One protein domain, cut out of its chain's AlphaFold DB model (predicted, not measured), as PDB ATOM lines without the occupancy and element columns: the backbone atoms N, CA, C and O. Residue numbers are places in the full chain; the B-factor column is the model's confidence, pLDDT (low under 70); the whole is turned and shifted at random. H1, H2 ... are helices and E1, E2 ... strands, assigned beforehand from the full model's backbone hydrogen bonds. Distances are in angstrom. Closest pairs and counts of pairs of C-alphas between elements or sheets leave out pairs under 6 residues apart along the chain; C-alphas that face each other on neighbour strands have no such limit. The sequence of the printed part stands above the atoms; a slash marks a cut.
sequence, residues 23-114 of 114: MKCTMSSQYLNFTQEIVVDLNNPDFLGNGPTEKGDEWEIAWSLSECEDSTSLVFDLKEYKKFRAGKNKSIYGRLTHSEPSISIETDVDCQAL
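Overview. This is residues 23 to 114 of the 114 residues of an uncharacterized protein of Bdellovibrionales bacterium GWA2_49_15 (UniProt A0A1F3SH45). One antiparallel sheet of seven strands, strongly twisted and curled, makes an open trough, with H2 packed at one end and the small H1 near the open side, in the link from edge strand E2 to edge strand E3. The trough is not closed into a barrel: E2 and E3 are apart. The printed part has 92 residues, with two named helices and seven named strands along the chain as E1 E2 H1 E3 E4 E5 H2 E6 E7, and the sheet's order is E2 - E1 - E7 - E6 - E5 - E4 - E3. It is mostly strand and compact, with a radius of gyration of the C-alphas of 13.2 A and spans of 38 by 30 by 23 A.

Arrangement. Begin with E1, residues 23 to 28, and E2, residues 35 to 41, a hairpin with N 25 and O 38 at 2.8 A, within hydrogen-bond range. Next, E3, residues 53 to 55, E4, residues 58 to 63, and E5, residues 71 to 77, form a meander, each strand the antiparallel neighbour of the one before; look at N 55 and O 58, 2.9 A, and N 61 and O 74, 2.8 A. H1, residues 45 to 48, only grazes the sheet; its closest C-alphas to E4 are Leu 48 and Ile 61, 6.5 A. E6, residues 91 to 100, is beside E5, with N 73 and O 97 at 2.8 A, and makes a hairpin with E7, residues 103 to 113, with N 105 and O 98 at 2.8 A. E7 bends by 52 degrees at residue 108, and its residues 109 to 113 face E1, with N 112 and O 24 at 2.8 A. H2, residues 78 to 85, is on the sheet; its closest C-alphas to E6 are Phe 84 and Ile 92, 6.5 A. Every O i to N i+4 pair is within range in H2, and H1 is too short for one.

Along the chain. Find C-alpha 23 at (13.035, -36.122, -8.581), where E1 begins; E2 then runs 19.9 A. E5 runs 19.8 A, E6 28.5 A and E7 30.2 A, ending at C-alpha 113, (13.230, -40.568, -8.062).

Size, cuts and confidence. The C-alphas of Lys 88 and Ser 102, 39.5 A apart, are the two farthest apart. The printed part has no cut, and no link is long. Mean pLDDT of the printed part is 84.2; look for values under 70 at residue 30, residues 45 to 52 and residues 65 to 69.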
ATOM      1  N   MET A  23      14.278 -35.528  -8.102       92.94
ATOM      2  CA  MET A  23      13.035 -36.122  -8.581       92.94
ATOM      3  C   MET A  23      12.504 -35.416  -9.825       92.94
ATOM      4  O   MET A  23      12.711 -34.218 -10.006       92.94
ATOM      5  N   LYS A  24      11.785 -36.158 -10.666       94.88
ATOM      6  CA  LYS A  24      10.989 -35.626 -11.772       94.88
ATOM      7  C   LYS A  24       9.516 -35.716 -11.406       94.88
ATOM      8  O   LYS A  24       9.007 -36.819 -11.245       94.88
ATOM      9  N   CYS A  25       8.848 -34.578 -11.317       92.31
ATOM     10  CA  CYS A  25       7.415 -34.465 -11.096       92.31
ATOM     11  C   CYS A  25       6.696 -34.215 -12.416       92.31
ATOM     12  O   CYS A  25       7.031 -33.271 -13.133       92.31
ATOM     13  N   THR A  26       5.699 -35.037 -12.721       92.88
ATOM     14  CA  THR A  26       4.833 -34.863 -13.886       92.88
ATOM     15  C   THR A  26       3.425 -34.537 -13.413       92.88
ATOM     16  O   THR A  26       2.852 -35.251 -12.587       92.88
ATOM     17  N   MET A  27       2.856 -33.471 -13.971       86.12
ATOM     18  CA  MET A  27       1.450 -33.125 -13.810       86.12
ATOM     19  C   MET A  27       0.758 -33.146 -15.164       86.12
ATOM     20  O   MET A  27       1.325 -32.718 -16.171       86.12
ATOM     21  N   SER A  28      -0.489 -33.586 -15.164       79.44
ATOM     22  CA  SER A  28      -1.357 -33.529 -16.333       79.44
ATOM     23  C   SER A  28      -2.712 -33.023 -15.880       79.44
ATOM     24  O   SER A  28      -3.336 -33.628 -15.008       79.44
ATOM     25  N   SER A  29      -3.175 -31.922 -16.468       72.88
ATOM     26  CA  SER A  29      -4.521 -31.439 -16.182       72.88
ATOM     27  C   SER A  29      -5.547 -32.297 -16.922       72.88
ATOM     28  O   SER A  29      -5.391 -32.616 -18.098       72.88
ATOM     29  N   GLN A  30      -6.619 -32.675 -16.224       69.44
ATOM     30  CA  GLN A  30      -7.755 -33.369 -16.842       69.44
ATOM     31  C   GLN A  30      -8.669 -32.406 -17.617       69.44
ATOM     32  O   GLN A  30      -9.448 -32.837 -18.463       69.44
ATOM     33  N   TYR A  31      -8.591 -31.106 -17.313       76.44
ATOM     34  CA  TYR A  31      -9.520 -30.083 -17.806       76.44
ATOM     35  C   TYR A  31      -8.890 -29.148 -18.836       76.44
ATOM     36  O   TYR A  31      -9.584 -28.600 -19.689       76.44
ATOM     37  N   LEU A  32      -7.575 -28.961 -18.757       76.94
ATOM     38  CA  LEU A  32      -6.801 -28.124 -19.657       76.94
ATOM     39  C   LEU A  32      -5.768 -29.005 -20.350       76.94
ATOM     40  O   LEU A  32      -5.147 -29.858 -19.726       76.94
ATOM     41  N   ASN A  33      -5.580 -28.818 -21.653       79.75
ATOM     42  CA  ASN A  33      -4.668 -29.653 -22.426       79.75
ATOM     43  C   ASN A  33      -3.213 -29.208 -22.229       79.75
ATOM     44  O   ASN A  33      -2.617 -28.598 -23.117       79.75
ATOM     45  N   PHE A  34      -2.661 -29.473 -21.046       76.38
ATOM     46  CA  PHE A  34      -1.245 -29.293 -20.766       76.38
ATOM     47  C   PHE A  34      -0.712 -30.393 -19.847       76.38
ATOM     48  O   PHE A  34      -1.401 -30.898 -18.956       76.38
ATOM     49  N   THR A  35       0.561 -30.705 -20.059       82.94
ATOM     50  CA  THR A  35       1.390 -31.511 -19.169       82.94
ATOM     51  C   THR A  35       2.604 -30.670 -18.822       82.94
ATOM     52  O   THR A  35       3.225 -30.087 -19.710       82.94
ATOM     53  N   GLN A  36       2.930 -30.591 -17.539       82.62
ATOM     54  CA  GLN A  36       4.130 -29.914 -17.069       82.62
ATOM     55  C   GLN A  36       5.022 -30.929 -16.365       82.62
ATOM     56  O   GLN A  36       4.561 -31.758 -15.578       82.62
ATOM     57  N   GLU A  37       6.308 -30.866 -16.684       90.38
ATOM     58  CA  GLU A  37       7.342 -31.677 -16.061       90.38
ATOM     59  C   GLU A  37       8.300 -30.752 -15.318       90.38
ATOM     60  O   GLU A  37       8.781 -29.767 -15.877       90.38
ATOM     61  N   ILE A  38       8.571 -31.068 -14.056       86.69
ATOM     62  CA  ILE A  38       9.448 -30.288 -13.185       86.69
ATOM     63  C   ILE A  38      10.506 -31.234 -12.639       86.69
ATOM     64  O   ILE A  38      10.180 -32.274 -12.071       86.69
ATOM     65  N   VAL A  39      11.777 -30.883 -12.804       89.69
ATOM     66  CA  VAL A  39      12.879 -31.590 -12.150       89.69
ATOM     67  C   VAL A  39      13.283 -30.792 -10.926       89.69
ATOM     68  O   VAL A  39      13.607 -29.612 -11.032       89.69
ATOM     69  N   VAL A  40      13.250 -31.444  -9.771       86.50
ATOM     70  CA  VAL A  40      13.582 -30.842  -8.485       86.50
ATOM     71  C   VAL A  40      14.846 -31.498  -7.956       86.50
ATOM     72  O   VAL A  40      14.873 -32.707  -7.713       86.50
ATOM     73  N   ASP A  41      15.885 -30.693  -7.759       87.75
ATOM     74  CA  ASP A  41      17.042 -31.081  -6.960       87.75
ATOM     75  C   ASP A  41      16.698 -30.868  -5.481       87.75
ATOM     76  O   ASP A  41      16.536 -29.743  -5.009       87.75
ATOM     77  N   LEU A  42      16.553 -31.973  -4.755       85.25
ATOM     78  CA  LEU A  42      16.130 -31.994  -3.356       85.25
ATOM     79  C   LEU A  42      17.265 -31.630  -2.390       85.25
ATOM     80  O   LEU A  42      17.048 -31.593  -1.179       85.25
ATOM     81  N   ASN A  43      18.469 -31.394  -2.908       84.25
ATOM     82  CA  ASN A  43      19.626 -30.951  -2.146       84.25
ATOM     83  C   ASN A  43      20.068 -29.530  -2.540       84.25
ATOM     84  O   ASN A  43      21.005 -29.014  -1.930       84.25
ATOM     85  N   ASN A  44      19.431 -28.900  -3.536       81.06
ATOM     86  CA  ASN A  44      19.797 -27.565  -3.995       81.06
ATOM     87  C   ASN A  44      19.221 -26.479  -3.060       81.06
ATOM     88  O   ASN A  44      18.005 -26.265  -3.054       81.06
ATOM     89  N   PRO A  45      20.065 -25.758  -2.301       68.81
ATOM     90  CA  PRO A  45      19.601 -24.722  -1.383       68.81
ATOM     91  C   PRO A  45      18.977 -23.522  -2.107       68.81
ATOM     92  O   PRO A  45      18.081 -22.893  -1.557       68.81
ATOM     93  N   ASP A  46      19.383 -23.235  -3.347       65.56
ATOM     94  CA  ASP A  46      18.880 -22.089  -4.114       65.56
ATOM     95  C   ASP A  46      17.421 -22.296  -4.544       65.56
ATOM     96  O   ASP A  46      16.643 -21.347  -4.596       65.56
ATOM     97  N   PHE A  47      17.033 -23.548  -4.819       64.81
ATOM     98  CA  PHE A  47      15.654 -23.902  -5.166       64.81
ATOM     99  C   PHE A  47      14.765 -24.043  -3.928       64.81
ATOM    100  O   PHE A  47      13.576 -23.741  -3.964       64.81
ATOM    101  N   LEU A  48      15.345 -24.508  -2.823       64.69
ATOM    102  CA  LEU A  48      14.620 -24.747  -1.581       64.69
ATOM    103  C   LEU A  48      14.529 -23.489  -0.698       64.69
ATOM    104  O   LEU A  48      13.824 -23.511   0.307       64.69
ATOM    105  N   GLY A  49      15.229 -22.401  -1.036       62.56
ATOM    106  CA  GLY A  49      15.286 -21.180  -0.229       62.56
ATOM    107  C   GLY A  49      15.822 -21.455   1.181       62.56
ATOM    108  O   GLY A  49      16.985 -21.806   1.360       62.56
ATOM    109  N   ASN A  50      14.957 -21.344   2.198       55.09
ATOM    110  CA  ASN A  50      15.265 -21.730   3.591       55.09
ATOM    111  C   ASN A  50      15.250 -23.247   3.829       55.09
ATOM    112  O   ASN A  50      15.403 -23.713   4.959       55.09
ATOM    113  N   GLY A  51      15.053 -24.012   2.767       55.22
ATOM    114  CA  GLY A  51      14.852 -25.429   2.833       55.22
ATOM    115  C   GLY A  51      13.368 -25.814   2.814       55.22
ATOM    116  O   GLY A  51      12.465 -24.983   2.940       55.22
ATOM    117  N   PRO A  52      13.132 -27.122   2.710       63.81
ATOM    118  CA  PRO A  52      11.863 -27.745   3.044       63.81
ATOM    119  C   PRO A  52      11.240 -27.193   4.320       63.81
ATOM    120  O   PRO A  52      11.927 -27.135   5.341       63.81
ATOM    121  N   THR A  53       9.946 -26.878   4.323       75.12
ATOM    122  CA  THR A  53       9.261 -26.589   5.591       75.12
ATOM    123  C   THR A  53       8.351 -27.753   5.965       75.12
ATOM    124  O   THR A  53       7.420 -28.079   5.230       75.12
ATOM    125  N   GLU A  54       8.611 -28.382   7.117       80.12
ATOM    126  CA  GLU A  54       7.641 -29.280   7.750       80.12
ATOM    127  C   GLU A  54       6.524 -28.419   8.364       80.12
ATOM    128  O   GLU A  54       6.763 -27.639   9.291       80.12
ATOM    129  N   LYS A  55       5.300 -28.539   7.843       77.88
ATOM    130  CA  LYS A  55       4.098 -27.885   8.379       77.88
ATOM    131  C   LYS A  55       3.150 -28.960   8.907       77.88
ATOM    132  O   LYS A  55       2.257 -29.429   8.213       77.88
ATOM    133  N   GLY A  56       3.359 -29.375  10.154       84.44
ATOM    134  CA  GLY A  56       2.595 -30.478  10.744       84.44
ATOM    135  C   GLY A  56       2.929 -31.810  10.068       84.44
ATOM    136  O   GLY A  56       4.081 -32.235  10.105       84.44
ATOM    137  N   ASP A  57       1.931 -32.450   9.458       91.06
ATOM    138  CA  ASP A  57       2.083 -33.725   8.739       91.06
ATOM    139  C   ASP A  57       2.443 -33.542   7.255       91.06
ATOM    140  O   ASP A  57       2.532 -34.516   6.505       91.06
ATOM    141  N   GLU A  58       2.675 -32.301   6.824       91.69
ATOM    142  CA  GLU A  58       2.989 -31.960   5.442       91.69
ATOM    143  C   GLU A  58       4.432 -31.486   5.284       91.69
ATOM    144  O   GLU A  58       5.035 -30.855   6.157       91.69
ATOM    145  N   TRP A  59       4.973 -31.791   4.115       88.12
ATOM    146  CA  TRP A  59       6.226 -31.272   3.609       88.12
ATOM    147  C   TRP A  59       5.893 -30.327   2.457       88.12
ATOM    148  O   TRP A  59       5.344 -30.788   1.459       88.12
ATOM    149  N   GLU A  60       6.258 -29.040   2.537       89.88
ATOM    150  CA  GLU A  60       6.029 -28.060   1.451       89.88
ATOM    151  C   GLU A  60       7.307 -27.442   0.842       89.88
ATOM    152  O   GLU A  60       8.132 -26.879   1.572       89.88
ATOM    153  N   ILE A  61       7.458 -27.525  -0.498       85.81
ATOM    154  CA  ILE A  61       8.466 -26.790  -1.297       85.81
ATOM    155  C   ILE A  61       7.758 -25.581  -1.870       85.81
ATOM    156  O   ILE A  61       6.931 -25.758  -2.754       85.81
ATOM    157  N   ALA A  62       8.088 -24.380  -1.417       85.06
ATOM    158  CA  ALA A  62       7.521 -23.156  -1.970       85.06
ATOM    159  C   ALA A  62       8.579 -22.395  -2.772       85.06
ATOM    160  O   ALA A  62       9.691 -22.182  -2.292       85.06
ATOM    161  N   TRP A  63       8.220 -21.971  -3.980       81.00
ATOM    162  CA  TRP A  63       9.028 -21.100  -4.827       81.00
ATOM    163  C   TRP A  63       8.134 -20.110  -5.574       81.00
ATOM    164  O   TRP A  63       6.936 -20.322  -5.750       81.00
ATOM    165  N   SER A  64       8.724 -19.018  -6.035       76.81
ATOM    166  CA  SER A  64       8.071 -18.061  -6.928       76.81
ATOM    167  C   SER A  64       8.837 -18.053  -8.249       76.81
ATOM    168  O   SER A  64      10.063 -18.201  -8.260       76.81
ATOM    169  N   LEU A  65       8.110 -17.994  -9.366       66.25
ATOM    170  CA  LEU A  65       8.696 -17.990 -10.706       66.25
ATOM    171  C   LEU A  65       8.846 -16.564 -11.255       66.25
ATOM    172  O   LEU A  65       9.377 -16.399 -12.356       66.25
ATOM    173  N   SER A  66       8.410 -15.539 -10.516       66.06
ATOM    174  CA  SER A  66       8.436 -14.148 -10.961       66.06
ATOM    175  C   SER A  66       8.779 -13.163  -9.835       66.06
ATOM    176  O   SER A  66       8.780 -13.496  -8.661       66.06
ATOM    177  N   GLU A  67       9.075 -11.910 -10.187       58.78
ATOM    178  CA  GLU A  67       9.168 -10.820  -9.197       58.78
ATOM    179  C   GLU A  67       7.780 -10.280  -8.779       58.78
ATOM    180  O   GLU A  67       7.688  -9.311  -8.024       58.78
ATOM    181  N   CYS A  68       6.695 -10.867  -9.294       60.44
ATOM    182  CA  CYS A  68       5.315 -10.494  -8.996       60.44
ATOM    183  C   CYS A  68       4.747 -11.318  -7.824       60.44
ATOM    184  O   CYS A  68       5.399 -12.200  -7.277       60.44
ATOM    185  N   GLU A  69       3.497 -11.035  -7.443       67.69
ATOM    186  CA  GLU A  69       2.731 -11.807  -6.451       67.69
ATOM    187  C   GLU A  69       2.275 -13.171  -7.019       67.69
ATOM    188  O   GLU A  69       1.079 -13.458  -7.082       67.69
ATOM    189  N   ASP A  70       3.219 -13.998  -7.478       77.12
ATOM    190  CA  ASP A  70       2.984 -15.403  -7.807       77.12
ATOM    191  C   ASP A  70       3.596 -16.325  -6.746       77.12
ATOM    192  O   ASP A  70       4.655 -16.063  -6.173       77.12
ATOM    193  N   SER A  71       2.923 -17.436  -6.469       84.44
ATOM    194  CA  SER A  71       3.422 -18.450  -5.546       84.44
ATOM    195  C   SER A  71       3.157 -19.835  -6.094       84.44
ATOM    196  O   SER A  71       2.022 -20.170  -6.429       84.44
ATOM    197  N   THR A  72       4.196 -20.658  -6.146       86.31
ATOM    198  CA  THR A  72       4.088 -22.075  -6.475       86.31
ATOM    199  C   THR A  72       4.521 -22.899  -5.276       86.31
ATOM    200  O   THR A  72       5.539 -22.610  -4.652       86.31
ATOM    201  N   SER A  73       3.764 -23.935  -4.944       89.19
ATOM    202  CA  SER A  73       4.109 -24.847  -3.864       89.19
ATOM    203  C   SER A  73       3.879 -26.295  -4.257       89.19
ATOM    204  O   SER A  73       2.838 -26.629  -4.819       89.19
ATOM    205  N   LEU A  74       4.815 -27.164  -3.896       90.19
ATOM    206  CA  LEU A  74       4.713 -28.608  -4.020       90.19
ATOM    207  C   LEU A  74       4.634 -29.230  -2.627       90.19
ATOM    208  O   LEU A  74       5.575 -29.116  -1.844       90.19
ATOM    209  N   VAL A  75       3.511 -29.871  -2.324       93.06
ATOM    210  CA  VAL A  75       3.194 -30.406  -0.998       93.06
ATOM    211  C   VAL A  75       3.113 -31.927  -1.040       93.06
ATOM    212  O   VAL A  75       2.496 -32.502  -1.939       93.06
ATOM    213  N   PHE A  76       3.703 -32.577  -0.042       93.88
ATOM    214  CA  PHE A  76       3.675 -34.024   0.146       93.88
ATOM    215  C   PHE A  76       3.271 -34.394   1.571       93.88
ATOM    216  O   PHE A  76       3.548 -33.655   2.515       93.88
ATOM    217  N   ASP A  77       2.718 -35.596   1.742       95.12
ATOM    218  CA  ASP A  77       2.642 -36.221   3.064       95.12
ATOM    219  C   ASP A  77       4.062 -36.451   3.609       95.12
ATOM    220  O   ASP A  77       4.921 -37.040   2.944       95.12
ATOM    221  N   LEU A  78       4.316 -35.997   4.835       91.94
ATOM    222  CA  LEU A  78       5.648 -36.004   5.431       91.94
ATOM    223  C   LEU A  78       6.196 -37.422   5.637       91.94
ATOM    224  O   LEU A  78       7.399 -37.669   5.484       91.94
ATOM    225  N   LYS A  79       5.335 -38.375   6.000       92.94
ATOM    226  CA  LYS A  79       5.734 -39.763   6.248       92.94
ATOM    227  C   LYS A  79       6.098 -40.457   4.941       92.94
ATOM    228  O   LYS A  79       7.099 -41.180   4.902       92.94
ATOM    229  N   GLU A  80       5.323 -40.241   3.886       94.81
ATOM    230  CA  GLU A  80       5.629 -40.761   2.554       94.81
ATOM    231  C   GLU A  80       6.861 -40.081   1.955       94.81
ATOM    232  O   GLU A  80       7.729 -40.771   1.417       94.81
ATOM    233  N   TYR A  81       7.028 -38.772   2.159       91.88
ATOM    234  CA  TYR A  81       8.230 -38.051   1.746       91.88
ATOM    235  C   TYR A  81       9.490 -38.615   2.401       91.88
ATOM    236  O   TYR A  81      10.474 -38.907   1.720       91.88
ATOM    237  N   LYS A  82       9.465 -38.863   3.717       90.94
ATOM    238  CA  LYS A  82      10.602 -39.466   4.432       90.94
ATOM    239  C   LYS A  82      10.946 -40.861   3.900       90.94
ATOM    240  O   LYS A  82      12.123 -41.205   3.801       90.94
ATOM    241  N   LYS A  83       9.949 -41.670   3.521       93.38
ATOM    242  CA  LYS A  83      10.187 -42.973   2.870       93.38
ATOM    243  C   LYS A  83      10.802 -42.809   1.482       93.38
ATOM    244  O   LYS A  83      11.739 -43.539   1.162       93.38
ATOM    245  N   PHE A  84      10.294 -41.869   0.689       93.69
ATOM    246  CA  PHE A  84      10.811 -41.549  -0.639       93.69
ATOM    247  C   PHE A  84      12.268 -41.080  -0.577       93.69
ATOM    248  O   PHE A  84      13.129 -41.708  -1.183       93.69
ATOM    249  N   ARG A  85      12.587 -40.080   0.258       90.69
ATOM    250  CA  ARG A  85      13.964 -39.601   0.476       90.69
ATOM    251  C   ARG A  85      14.922 -40.691   0.916       90.69
ATOM    252  O   ARG A  85      16.048 -40.739   0.436       90.69
ATOM    253  N   ALA A  86      14.467 -41.589   1.786       91.81
ATOM    254  CA  ALA A  86      15.261 -42.723   2.237       91.81
ATOM    255  C   ALA A  86      15.426 -43.827   1.169       91.81
ATOM    256  O   ALA A  86      15.970 -44.882   1.489       91.81
ATOM    257  N   GLY A  87      14.927 -43.640  -0.059       91.12
ATOM    258  CA  GLY A  87      15.024 -44.608  -1.155       91.12
ATOM    259  C   GLY A  87      14.075 -45.803  -1.024       91.12
ATOM    260  O   GLY A  87      14.193 -46.772  -1.771       91.12
ATOM    261  N   LYS A  88      13.134 -45.771  -0.070       92.31
ATOM    262  CA  LYS A  88      12.188 -46.878   0.170       92.31
ATOM    263  C   LYS A  88      11.048 -46.891  -0.844       92.31
ATOM    264  O   LYS A  88      10.546 -47.965  -1.166       92.31
ATOM    265  N   ASN A  89      10.677 -45.716  -1.349       92.62
ATOM    266  CA  ASN A  89       9.705 -45.552  -2.422       92.62
ATOM    267  C   ASN A  89      10.413 -44.946  -3.640       92.62
ATOM    268  O   ASN A  89      11.173 -43.994  -3.491       92.62
ATOM    269  N   LYS A  90      10.152 -45.480  -4.840       93.12
ATOM    270  CA  LYS A  90      10.678 -44.917  -6.100       93.12
ATOM    271  C   LYS A  90       9.856 -43.741  -6.624       93.12
ATOM    272  O   LYS A  90      10.341 -43.005  -7.476       93.12
ATOM    273  N   SER A  91       8.630 -43.591  -6.137       95.62
ATOM    274  CA  SER A  91       7.738 -42.491  -6.472       95.62
ATOM    275  C   SER A  91       7.008 -41.977  -5.236       95.62
ATOM    276  O   SER A  91       6.919 -42.670  -4.214       95.62
ATOM    277  N   ILE A  92       6.505 -40.754  -5.333       95.12
ATOM    278  CA  ILE A  92       5.667 -40.109  -4.335       95.12
ATOM    279  C   ILE A  92       4.615 -39.251  -5.032       95.12
ATOM    280  O   ILE A  92       4.913 -38.539  -5.988       95.12
ATOM    281  N   TYR A  93       3.389 -39.314  -4.521       95.50
ATOM    282  CA  TYR A  93       2.307 -38.440  -4.948       95.50
ATOM    283  C   TYR A  93       2.258 -37.207  -4.062       95.50
ATOM    284  O   TYR A  93       2.409 -37.300  -2.841       95.50
ATOM    285  N   GLY A  94       2.027 -36.063  -4.685       93.88
ATOM    286  CA  GLY A  94       1.869 -34.795  -3.997       93.88
ATOM    287  C   GLY A  94       0.848 -33.916  -4.685       93.88
ATOM    288  O   GLY A  94       0.137 -34.338  -5.601       93.88
ATOM    289  N   ARG A  95       0.824 -32.665  -4.254       93.19
ATOM    290  CA  ARG A  95      -0.037 -31.630  -4.802       93.19
ATOM    291  C   ARG A  95       0.807 -30.436  -5.188       93.19
ATOM    292  O   ARG A  95       1.583 -29.946  -4.373       93.19
ATOM    293  N   LEU A  96       0.633 -29.958  -6.409       89.62
ATOM    294  CA  LEU A  96       1.188 -28.692  -6.844       89.62
ATOM    295  C   LEU A  96       0.088 -27.638  -6.845       89.62
ATOM    296  O   LEU A  96      -0.971 -27.831  -7.438       89.62
ATOM    297  N   THR A  97       0.365 -26.528  -6.179       89.12
ATOM    298  CA  THR A  97      -0.454 -25.321  -6.234       89.12
ATOM    299  C   THR A  97       0.349 -24.241  -6.932       89.12
ATOM    300  O   THR A  97       1.516 -24.047  -6.608       89.12
ATOM    301  N   HIS A  98      -0.259 -23.550  -7.883       86.25
ATOM    302  CA  HIS A  98       0.275 -22.334  -8.478       86.25
ATOM    303  C   HIS A  98      -0.790 -21.250  -8.382       86.25
ATOM    304  O   HIS A  98      -1.923 -21.458  -8.818       86.25
ATOM    305  N   SER A  99      -0.434 -20.107  -7.811       87.44
ATOM    306  CA  SER A  99      -1.340 -18.988  -7.597       87.44
ATOM    307  C   SER A  99      -0.739 -17.713  -8.170       87.44
ATOM    308  O   SER A  99       0.405 -17.380  -7.879       87.44
ATOM    309  N   GLU A 100      -1.545 -16.996  -8.941       83.19
ATOM    310  CA  GLU A 100      -1.353 -15.605  -9.354       83.19
ATOM    311  C   GLU A 100      -2.521 -14.773  -8.773       83.19
ATOM    312  O   GLU A 100      -3.519 -15.355  -8.329       83.19
ATOM    313  N   PRO A 101      -2.495 -13.426  -8.806       82.88
ATOM    314  CA  PRO A 101      -3.491 -12.597  -8.111       82.88
ATOM    315  C   PRO A 101      -4.964 -12.891  -8.443       82.88
ATOM    316  O   PRO A 101      -5.850 -12.629  -7.631       82.88
ATOM    317  N   SER A 102      -5.249 -13.420  -9.636       83.50
ATOM    318  CA  SER A 102      -6.613 -13.704 -10.106       83.50
ATOM    319  C   SER A 102      -6.916 -15.180 -10.360       83.50
ATOM    320  O   SER A 102      -8.045 -15.502 -10.732       83.50
ATOM    321  N   ILE A 103      -5.940 -16.080 -10.222       82.31
ATOM    322  CA  ILE A 103      -6.112 -17.494 -10.567       82.31
ATOM    323  C   ILE A 103      -5.294 -18.385  -9.640       82.31
ATOM    324  O   ILE A 103      -4.156 -18.082  -9.309       82.31
ATOM    325  N   SER A 104      -5.880 -19.513  -9.246       84.69
ATOM    326  CA  SER A 104      -5.167 -20.572  -8.545       84.69
ATOM    327  C   SER A 104      -5.433 -21.895  -9.240       84.69
ATOM    328  O   SER A 104      -6.580 -22.235  -9.532       84.69
ATOM    329  N   ILE A 105      -4.363 -22.630  -9.507       84.62
ATOM    330  CA  ILE A 105      -4.385 -23.964 -10.085       84.62
ATOM    331  C   ILE A 105      -3.873 -24.914  -9.016       84.62
ATOM    332  O   ILE A 105      -2.774 -24.740  -8.501       84.62
ATOM    333  N   GLU A 106      -4.675 -25.924  -8.704       89.31
ATOM    334  CA  GLU A 106      -4.296 -27.034  -7.841       89.31
ATOM    335  C   GLU A 106      -4.354 -28.316  -8.670       89.31
ATOM    336  O   GLU A 106      -5.342 -28.570  -9.364       89.31
ATOM    337  N   THR A 107      -3.285 -29.108  -8.641       88.44
ATOM    338  CA  THR A 107      -3.213 -30.371  -9.376       88.44
ATOM    339  C   THR A 107      -2.443 -31.421  -8.596       88.44
ATOM    340  O   THR A 107      -1.444 -31.127  -7.936       88.44
ATOM    341  N   ASP A 108      -2.875 -32.670  -8.731       91.12
ATOM    342  CA  ASP A 108      -2.095 -33.814  -8.279       91.12
ATOM    343  C   ASP A 108      -0.863 -33.984  -9.169       91.12
ATOM    344  O   ASP A 108      -0.903 -33.729 -10.382       91.12
ATOM    345  N   VAL A 109       0.235 -34.424  -8.560       92.38
ATOM    346  CA  VAL A 109       1.510 -34.665  -9.242       92.38
ATOM    347  C   VAL A 109       2.096 -36.012  -8.830       92.38
ATOM    348  O   VAL A 109       2.025 -36.402  -7.663       92.38
ATOM    349  N   ASP A 110       2.687 -36.720  -9.792       94.69
ATOM    350  CA  ASP A 110       3.488 -37.925  -9.546       94.69
ATOM    351  C   ASP A 110       4.965 -37.571  -9.699       94.69
ATOM    352  O   ASP A 110       5.390 -37.119 -10.765       94.69
ATOM    353  N   CYS A 111       5.740 -37.758  -8.634       94.88
ATOM    354  CA  CYS A 111       7.168 -37.482  -8.608       94.88
ATOM    355  C   CYS A 111       7.962 -38.780  -8.514       94.88
ATOM    356  O   CYS A 111       7.793 -39.560  -7.578       94.88
ATOM    357  N   GLN A 112       8.875 -38.998  -9.456       96.75
ATOM    358  CA  GLN A 112       9.724 -40.185  -9.525       96.75
ATOM    359  C   GLN A 112      11.166 -39.836  -9.174       96.75
ATOM    360  O   GLN A 112      11.679 -38.803  -9.602       96.75
ATOM    361  N   ALA A 113      11.817 -40.701  -8.396       93.81
ATOM    362  CA  ALA A 113      13.230 -40.568  -8.062       93.81
ATOM    363  C   ALA A 113      14.093 -40.629  -9.331       93.81
ATOM    364  O   ALA A 113      13.863 -41.480 -10.196       93.81
ATOM    365  N   LEU A 114      15.082 -39.736  -9.411       90.12
ATOM    366  CA  LEU A 114      16.116 -39.702 -10.448       90.12
ATOM    367  C   LEU A 114      17.466 -40.124  -9.871       90.12
ATOM    368  O   LEU A 114      17.783 -39.647  -8.756       90.12
TER     369      LEU A 114